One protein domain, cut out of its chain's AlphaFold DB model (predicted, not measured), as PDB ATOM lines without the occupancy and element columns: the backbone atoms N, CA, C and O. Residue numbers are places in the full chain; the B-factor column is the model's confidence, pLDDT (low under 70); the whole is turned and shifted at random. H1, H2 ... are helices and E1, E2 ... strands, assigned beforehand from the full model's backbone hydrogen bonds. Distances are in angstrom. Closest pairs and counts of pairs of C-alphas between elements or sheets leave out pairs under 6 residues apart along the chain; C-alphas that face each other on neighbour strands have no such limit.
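Overview. This is residues 69 to 91 and 180 to 219 of the 246 residues of the protein "Type VI secretion system tip protein VgrG" of Pseudomonas sp. MWU12-2534b (UniProt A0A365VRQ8). There is little regular structure: a small mixed sheet, E1, E2, E3 in order, has short helices H1 and H2 at one side, while a tail, residues 209 to 219, makes the length. Residues 82 to 87 stick out. The 63 printed residues include E1 E2 H1 H2 E3 along the chain, class mixed, 24 residues in named elements; the whole is only just loose, close to compact, with radius of gyration of the C-alphas 12.8 A and spans 43 by 29 by 16 A.

Arrangement. Start at E2, residues 188 to 192. E1, residues 70 to 77, is parallel to it; N 76 and O 190 are 2.8 A apart. E3, residues 206 to 208, is antiparallel, with N 189 and O 207 at 2.9 A. H2, residues 202 to 205, only grazes the sheet; its closest C-alphas to E2 are Arg 205 and Leu 191, 5.4 A. H1, residues 195 to 198, and H2 only just touch, only at the corner, with 3 pairs of C-alphas within 8 A, the closest Leu 197 and Arg 205, 6.2 A. Both helices are too short for an O i to N i+4 pair.

Along the chain. Find C-alpha 70 at (-20.028, -38.147, -38.844); E1 runs 15.3 A, bending 66 degrees at residue 73. E2 runs 13.4 A. E3 ends at C-alpha 208, (-21.095, -33.544, -31.359).

Size, cuts and confidence. Residues 92 to 179 are not printed; C-alphas 91 and 180 are 7.2 A apart across the cut. Residues 81 to 87 have pLDDT under 70.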
ATOM      1  N   GLN A  69     -19.645 -33.431 -40.043       93.44
ATOM      2  CA  GLN A  69     -19.651 -34.786 -40.576       93.44
ATOM      3  C   GLN A  69     -19.679 -35.805 -39.436       93.44
ATOM      4  O   GLN A  69     -19.194 -35.529 -38.335       93.44
ATOM      5  N   GLU A  70     -20.188 -36.999 -39.734       95.38
ATOM      6  CA  GLU A  70     -20.028 -38.147 -38.844       95.38
ATOM      7  C   GLU A  70     -18.535 -38.455 -38.660       95.38
ATOM      8  O   GLU A  70     -17.748 -38.410 -39.615       95.38
ATOM      9  N   GLY A  71     -18.128 -38.720 -37.421       93.38
ATOM     10  CA  GLY A  71     -16.763 -39.113 -37.088       93.38
ATOM     11  C   GLY A  71     -16.446 -40.531 -37.556       93.38
ATOM     12  O   GLY A  71     -17.337 -41.354 -37.742       93.38
ATOM     13  N   ALA A  72     -15.157 -40.858 -37.686       93.12
ATOM     14  CA  ALA A  72     -14.725 -42.202 -38.088       93.12
ATOM     15  C   ALA A  72     -15.170 -43.300 -37.101       93.12
ATOM     16  O   ALA A  72     -15.385 -44.439 -37.508       93.12
ATOM     17  N   ALA A  73     -15.358 -42.944 -35.826       92.19
ATOM     18  CA  ALA A  73     -15.913 -43.832 -34.810       92.19
ATOM     19  C   ALA A  73     -17.380 -44.237 -35.080       92.19
ATOM     20  O   ALA A  73     -17.806 -45.296 -34.623       92.19
ATOM     21  N   GLY A  74     -18.146 -43.421 -35.817       94.56
ATOM     22  CA  GLY A  74     -19.540 -43.680 -36.183       94.56
ATOM     23  C   GLY A  74     -20.450 -43.947 -34.981       94.56
ATOM     24  O   GLY A  74     -20.642 -43.093 -34.112       94.56
ATOM     25  N   THR A  75     -21.016 -45.156 -34.932       94.94
ATOM     26  CA  THR A  75     -21.825 -45.620 -33.798       94.94
ATOM     27  C   THR A  75     -20.937 -46.216 -32.712       94.94
ATOM     28  O   THR A  75     -20.261 -47.224 -32.927       94.94
ATOM     29  N   VAL A  76     -20.992 -45.624 -31.524       94.00
ATOM     30  CA  VAL A  76     -20.233 -46.044 -30.348       94.00
ATOM     31  C   VAL A  76     -21.175 -46.580 -29.275       94.00
ATOM     32  O   VAL A  76     -22.313 -46.133 -29.124       94.00
ATOM     33  N   ARG A  77     -20.701 -47.569 -28.520       92.88
ATOM     34  CA  ARG A  77     -21.483 -48.207 -27.460       92.88
ATOM     35  C   ARG A  77     -21.048 -47.697 -26.087       92.88
ATOM     36  O   ARG A  77     -19.848 -47.666 -25.802       92.88
ATOM     37  N   LEU A  78     -22.020 -47.354 -25.247       92.69
ATOM     38  CA  LEU A  78     -21.858 -47.196 -23.809       92.69
ATOM     39  C   LEU A  78     -21.787 -48.581 -23.167       92.69
ATOM     40  O   LEU A  78     -22.679 -49.416 -23.328       92.69
ATOM     41  N   HIS A  79     -20.696 -48.829 -22.455       88.19
ATOM     42  CA  HIS A  79     -20.449 -50.081 -21.765       88.19
ATOM     43  C   HIS A  79     -19.672 -49.812 -20.471       88.19
ATOM     44  O   HIS A  79     -18.453 -49.615 -20.513       88.19
ATOM     45  N   PRO A  80     -20.362 -49.752 -19.319       78.88
ATOM     46  CA  PRO A  80     -19.725 -49.480 -18.037       78.88
ATOM     47  C   PRO A  80     -18.618 -50.493 -17.722       78.88
ATOM     48  O   PRO A  80     -18.769 -51.695 -17.932       78.88
ATOM     49  N   ARG A  81     -17.495 -49.997 -17.190       66.31
ATOM     50  CA  ARG A  81     -16.234 -50.744 -16.997       66.31
ATOM     51  C   ARG A  81     -16.343 -51.998 -16.115       66.31
ATOM     52  O   ARG A  81     -15.446 -52.835 -16.143       66.31
ATOM     53  N   ASP A  82     -17.431 -52.146 -15.368       61.19
ATOM     54  CA  ASP A  82     -17.690 -53.319 -14.527       61.19
ATOM     55  C   ASP A  82     -18.118 -54.558 -15.338       61.19
ATOM     56  O   ASP A  82     -18.218 -55.661 -14.799       61.19
ATOM     57  N   ALA A  83     -18.322 -54.408 -16.649       57.19
ATOM     58  CA  ALA A  83     -18.708 -55.476 -17.558       57.19
ATOM     59  C   ALA A  83     -17.516 -55.984 -18.401       57.19
ATOM     60  O   ALA A  83     -17.436 -55.742 -19.594       57.19
ATOM     61  N   GLY A  84     -16.596 -56.743 -17.800       56.56
ATOM     62  CA  GLY A  84     -15.644 -57.589 -18.545       56.56
ATOM     63  C   GLY A  84     -14.618 -56.878 -19.453       56.56
ATOM     64  O   GLY A  84     -14.528 -55.658 -19.528       56.56
ATOM     65  N   THR A  85     -13.759 -57.674 -20.096       59.69
ATOM     66  CA  THR A  85     -12.769 -57.200 -21.082       59.69
ATOM     67  C   THR A  85     -13.408 -57.203 -22.466       59.69
ATOM     68  O   THR A  85     -13.919 -58.233 -22.891       59.69
ATOM     69  N   GLU A  86     -13.368 -56.068 -23.161       64.00
ATOM     70  CA  GLU A  86     -13.975 -55.902 -24.486       64.00
ATOM     71  C   GLU A  86     -12.931 -55.995 -25.605       64.00
ATOM     72  O   GLU A  86     -11.778 -55.591 -25.443       64.00
ATOM     73  N   GLU A  87     -13.347 -56.505 -26.768       67.94
ATOM     74  CA  GLU A  87     -12.501 -56.586 -27.971       67.94
ATOM     75  C   GLU A  87     -12.420 -55.253 -28.735       67.94
ATOM     76  O   GLU A  87     -11.529 -55.067 -29.567       67.94
ATOM     77  N   ARG A  88     -13.355 -54.326 -28.480       73.50
ATOM     78  CA  ARG A  88     -13.430 -53.008 -29.124       73.50
ATOM     79  C   ARG A  88     -13.460 -51.888 -28.094       73.50
ATOM     80  O   ARG A  88     -14.016 -52.043 -27.012       73.50
ATOM     81  N   ASP A  89     -12.900 -50.746 -28.480       84.62
ATOM     82  CA  ASP A  89     -12.920 -49.534 -27.669       84.62
ATOM     83  C   ASP A  89     -14.379 -49.043 -27.490       84.62
ATOM     84  O   ASP A  89     -15.140 -48.968 -28.457       84.62
ATOM     85  N   THR A  90     -14.777 -48.705 -26.260       90.75
ATOM     86  CA  THR A  90     -16.143 -48.266 -25.905       90.75
ATOM     87  C   THR A  90     -16.140 -46.952 -25.119       90.75
ATOM     88  O   THR A  90     -15.097 -46.455 -24.672       90.75
ATOM     89  N   VAL A  91     -17.320 -46.347 -24.967       93.38
ATOM     90  CA  VAL A  91     -17.560 -45.291 -23.974       93.38
ATOM     91  C   VAL A  91     -17.837 -45.982 -22.640       93.38
ATOM     92  O   VAL A  91     -18.691 -46.856 -22.568       93.38
ATOM     93  N   ILE A 180     -11.935 -44.938 -27.054       92.25
ATOM     94  CA  ILE A 180     -12.054 -44.855 -28.515       92.25
ATOM     95  C   ILE A 180     -11.080 -43.812 -29.059       92.25
ATOM     96  O   ILE A 180     -11.208 -42.614 -28.812       92.25
ATOM     97  N   ARG A 181     -10.107 -44.283 -29.840       90.81
ATOM     98  CA  ARG A 181      -9.035 -43.456 -30.417       90.81
ATOM     99  C   ARG A 181      -9.481 -42.615 -31.611       90.81
ATOM    100  O   ARG A 181      -8.862 -41.593 -31.883       90.81
ATOM    101  N   ASP A 182     -10.557 -43.026 -32.275       91.56
ATOM    102  CA  ASP A 182     -11.075 -42.380 -33.487       91.56
ATOM    103  C   ASP A 182     -12.045 -41.218 -33.197       91.56
ATOM    104  O   ASP A 182     -12.598 -40.620 -34.124       91.56
ATOM    105  N   LEU A 183     -12.270 -40.879 -31.920       94.19
ATOM    106  CA  LEU A 183     -13.026 -39.684 -31.542       94.19
ATOM    107  C   LEU A 183     -12.253 -38.425 -31.946       94.19
ATOM    108  O   LEU A 183     -11.055 -38.300 -31.694       94.19
ATOM    109  N   ALA A 184     -12.957 -37.459 -32.534       94.12
ATOM    110  CA  ALA A 184     -12.370 -36.203 -32.978       94.12
ATOM    111  C   ALA A 184     -13.318 -35.030 -32.715       94.12
ATOM    112  O   ALA A 184     -14.520 -35.130 -32.948       94.12
ATOM    113  N   VAL A 185     -12.761 -33.901 -32.268       95.69
ATOM    114  CA  VAL A 185     -13.517 -32.655 -32.068       95.69
ATOM    115  C   VAL A 185     -14.067 -32.149 -33.403       95.69
ATOM    116  O   VAL A 185     -13.362 -32.169 -34.413       95.69
ATOM    117  N   GLY A 186     -15.307 -31.658 -33.396       94.50
ATOM    118  CA  GLY A 186     -15.982 -31.150 -34.593       94.50
ATOM    119  C   GLY A 186     -16.578 -32.247 -35.477       94.50
ATOM    120  O   GLY A 186     -16.858 -32.003 -36.647       94.50
ATOM    121  N   PHE A 187     -16.770 -33.443 -34.927       95.19
ATOM    122  CA  PHE A 187     -17.495 -34.542 -35.557       95.19
ATOM    123  C   PHE A 187     -18.571 -35.046 -34.608       95.19
ATOM    124  O   PHE A 187     -18.412 -34.956 -33.387       95.19
ATOM    125  N   TRP A 188     -19.658 -35.575 -35.165       96.38
ATOM    126  CA  TRP A 188     -20.693 -36.223 -34.368       96.38
ATOM    127  C   TRP A 188     -20.564 -37.745 -34.397       96.38
ATOM    128  O   TRP A 188     -20.013 -38.325 -35.334       96.38
ATOM    129  N   ILE A 189     -21.057 -38.377 -33.340       96.50
ATOM    130  CA  ILE A 189     -21.148 -39.829 -33.161       96.50
ATOM    131  C   ILE A 189     -22.572 -40.199 -32.755       96.50
ATOM    132  O   ILE A 189     -23.306 -39.353 -32.244       96.50
ATOM    133  N   THR A 190     -22.944 -41.464 -32.931       96.50
ATOM    134  CA  THR A 190     -24.198 -42.001 -32.379       96.50
ATOM    135  C   THR A 190     -23.886 -42.861 -31.161       96.50
ATOM    136  O   THR A 190     -23.098 -43.797 -31.274       96.50
ATOM    137  N   LEU A 191     -24.487 -42.569 -30.006       96.00
ATOM    138  CA  LEU A 191     -24.349 -43.386 -28.797       96.00
ATOM    139  C   LEU A 191     -25.453 -44.451 -28.739       96.00
ATOM    140  O   LEU A 191     -26.613 -44.172 -29.030       96.00
ATOM    141  N   THR A 192     -25.088 -45.666 -28.339       94.69
ATOM    142  CA  THR A 192     -26.010 -46.799 -28.122       94.69
ATOM    143  C   THR A 192     -25.666 -47.533 -26.833       94.69
ATOM    144  O   THR A 192     -24.553 -47.391 -26.330       94.69
ATOM    145  N   GLY A 193     -26.567 -48.363 -26.310       91.06
ATOM    146  CA  GLY A 193     -26.308 -49.177 -25.118       91.06
ATOM    147  C   GLY A 193     -26.685 -48.503 -23.798       91.06
ATOM    148  O   GLY A 193     -26.505 -49.113 -22.746       91.06
ATOM    149  N   ASP A 194     -27.232 -47.289 -23.854       91.44
ATOM    150  CA  ASP A 194     -27.960 -46.684 -22.745       91.44
ATOM    151  C   ASP A 194     -29.468 -46.928 -22.948       91.44
ATOM    152  O   ASP A 194     -30.010 -46.486 -23.963       91.44
ATOM    153  N   PRO A 195     -30.163 -47.629 -22.031       91.25
ATOM    154  CA  PRO A 195     -31.569 -47.972 -22.218       91.25
ATOM    155  C   PRO A 195     -32.503 -46.771 -22.383       91.25
ATOM    156  O   PRO A 195     -33.497 -46.891 -23.095       91.25
ATOM    157  N   GLU A 196     -32.226 -45.639 -21.730       91.50
ATOM    158  CA  GLU A 196     -33.089 -44.455 -21.802       91.50
ATOM    159  C   GLU A 196     -32.909 -43.734 -23.136       91.50
ATOM    160  O   GLU A 196     -33.895 -43.400 -23.798       91.50
ATOM    161  N   LEU A 197     -31.660 -43.555 -23.574       91.62
ATOM    162  CA  LEU A 197     -31.336 -42.968 -24.871       91.62
ATOM    163  C   LEU A 197     -31.782 -43.867 -26.024       91.62
ATOM    164  O   LEU A 197     -32.288 -43.359 -27.020       91.62
ATOM    165  N   ASP A 198     -31.659 -45.191 -25.899       93.69
ATOM    166  CA  ASP A 198     -32.060 -46.148 -26.939       93.69
ATOM    167  C   ASP A 198     -33.575 -46.154 -27.208       93.69
ATOM    168  O   ASP A 198     -33.996 -46.563 -28.294       93.69
ATOM    169  N   MET A 199     -34.392 -45.652 -26.273       94.62
ATOM    170  CA  MET A 199     -35.828 -45.415 -26.486       94.62
ATOM    171  C   MET A 199     -36.127 -44.113 -27.241       94.62
ATOM    172  O   MET A 199     -37.251 -43.928 -27.711       94.62
ATOM    173  N   GLN A 200     -35.152 -43.211 -27.368       93.75
ATOM    174  CA  GLN A 200     -35.309 -41.934 -28.058       93.75
ATOM    175  C   GLN A 200     -35.100 -42.069 -29.573       93.75
ATOM    176  O   GLN A 200     -34.580 -43.057 -30.106       93.75
ATOM    177  N   SER A 201     -35.492 -41.028 -30.305       93.88
ATOM    178  CA  SER A 201     -35.215 -40.904 -31.734       93.88
ATOM    179  C   SER A 201     -33.707 -40.801 -32.020       93.88
ATOM    180  O   SER A 201     -32.884 -40.578 -31.133       93.88
ATOM    181  N   ALA A 202     -33.305 -41.041 -33.271       88.94
ATOM    182  CA  ALA A 202     -31.886 -41.074 -33.643       88.94
ATOM    183  C   ALA A 202     -31.166 -39.734 -33.398       88.94
ATOM    184  O   ALA A 202     -30.037 -39.733 -32.920       88.94
ATOM    185  N   ASP A 203     -31.836 -38.610 -33.643       87.88
ATOM    186  CA  ASP A 203     -31.322 -37.254 -33.408       87.88
ATOM    187  C   ASP A 203     -31.003 -36.986 -31.928       87.88
ATOM    188  O   ASP A 203     -30.062 -36.264 -31.621       87.88
ATOM    189  N   LYS A 204     -31.723 -37.627 -31.000       92.00
ATOM    190  CA  LYS A 204     -31.475 -37.536 -29.550       92.00
ATOM    191  C   LYS A 204     -30.355 -38.448 -29.051       92.00
ATOM    192  O   LYS A 204     -30.008 -38.408 -27.876       92.00
ATOM    193  N   ARG A 205     -29.782 -39.261 -29.940       94.88
ATOM    194  CA  ARG A 205     -28.638 -40.142 -29.669       94.88
ATOM    195  C   ARG A 205     -27.366 -39.695 -30.379       94.88
ATOM    196  O   ARG A 205     -26.345 -40.379 -30.293       94.88
ATOM    197  N   GLN A 206     -27.430 -38.582 -31.104       95.88
ATOM    198  CA  GLN A 206     -26.311 -38.026 -31.847       95.88
ATOM    199  C   GLN A 206     -25.663 -36.900 -31.051       95.88
ATOM    200  O   GLN A 206     -26.313 -35.930 -30.672       95.88
ATOM    201  N   PHE A 207     -24.360 -37.023 -30.822       95.81
ATOM    202  CA  PHE A 207     -23.604 -36.086 -29.997       95.81
ATOM    203  C   PHE A 207     -22.415 -35.544 -30.775       95.81
ATOM    204  O   PHE A 207     -21.617 -36.310 -31.317       95.81
ATOM    205  N   VAL A 208     -22.277 -34.218 -30.811       96.12
ATOM    206  CA  VAL A 208     -21.095 -33.544 -31.359       96.12
ATOM    207  C   VAL A 208     -19.995 -33.546 -30.306       96.12
ATOM    208  O   VAL A 208     -20.187 -33.058 -29.194       96.12
ATOM    209  N   ILE A 209     -18.809 -34.029 -30.667       96.56
ATOM    210  CA  ILE A 209     -17.645 -33.956 -29.790       96.56
ATOM    211  C   ILE A 209     -17.096 -32.527 -29.804       96.56
ATOM    212  O   ILE A 209     -16.561 -32.052 -30.809       96.56
ATOM    213  N   THR A 210     -17.225 -31.830 -28.677       95.62
ATOM    214  CA  THR A 210     -16.815 -30.423 -28.523       95.62
ATOM    215  C   THR A 210     -15.428 -30.272 -27.907       95.62
ATOM    216  O   THR A 210     -14.732 -29.294 -28.177       95.62
ATOM    217  N   SER A 211     -14.991 -31.250 -27.111       95.44
ATOM    218  CA  SER A 211     -13.657 -31.283 -26.518       95.44
ATOM    219  C   SER A 211     -13.197 -32.719 -26.275       95.44
ATOM    220  O   SER A 211     -14.010 -33.617 -26.071       95.44
ATOM    221  N   ILE A 212     -11.881 -32.938 -26.317       95.38
ATOM    222  CA  ILE A 212     -11.253 -34.208 -25.947       95.38
ATOM    223  C   ILE A 212     -10.020 -33.896 -25.105       95.38
ATOM    224  O   ILE A 212      -9.196 -33.056 -25.476       95.38
ATOM    225  N   ARG A 213      -9.873 -34.601 -23.983       94.75
ATOM    226  CA  ARG A 213      -8.637 -34.645 -23.200       94.75
ATOM    227  C   ARG A 213      -8.064 -36.053 -23.296       94.75
ATOM    228  O   ARG A 213      -8.690 -36.998 -22.832       94.75
ATOM    229  N   HIS A 214      -6.878 -36.181 -23.882       90.38
ATOM    230  CA  HIS A 214      -6.178 -37.461 -23.954       90.38
ATOM    231  C   HIS A 214      -5.296 -37.663 -22.721       90.38
ATOM    232  O   HIS A 214      -4.486 -36.796 -22.389       90.38
ATOM    233  N   ASP A 215      -5.422 -38.827 -22.091       88.75
ATOM    234  CA  ASP A 215      -4.448 -39.358 -21.140       88.75
ATOM    235  C   ASP A 215      -3.854 -40.636 -21.744       88.75
ATOM    236  O   ASP A 215      -4.577 -41.585 -22.052       88.75
ATOM    237  N   VAL A 216      -2.546 -40.626 -22.014       84.94
ATOM    238  CA  VAL A 216      -1.852 -41.702 -22.729       84.94
ATOM    239  C   VAL A 216      -0.666 -42.158 -21.897       84.94
ATOM    240  O   VAL A 216       0.264 -41.396 -21.635       84.94
ATOM    241  N   SER A 217      -0.669 -43.438 -21.538       81.88
ATOM    242  CA  SER A 217       0.456 -44.101 -20.885       81.88
ATOM    243  C   SER A 217       1.029 -45.183 -21.796       81.88
ATOM    244  O   SER A 217       0.307 -45.861 -22.525       81.88
ATOM    245  N   ASN A 218       2.352 -45.330 -21.787       79.50
ATOM    246  CA  ASN A 218       3.049 -46.373 -22.532       79.50
ATOM    247  C   ASN A 218       4.108 -47.004 -21.624       79.50
ATOM    248  O   ASN A 218       4.903 -46.293 -21.005       79.50
ATOM    249  N   ASN A 219       4.122 -48.334 -21.539       81.00
ATOM    250  CA  ASN A 219       5.105 -49.079 -20.759       81.00
ATOM    251  C   ASN A 219       6.397 -49.275 -21.569       81.00
ATOM    252  O   ASN A 219       6.715 -50.374 -22.027       81.00
TER     253      ASN A 219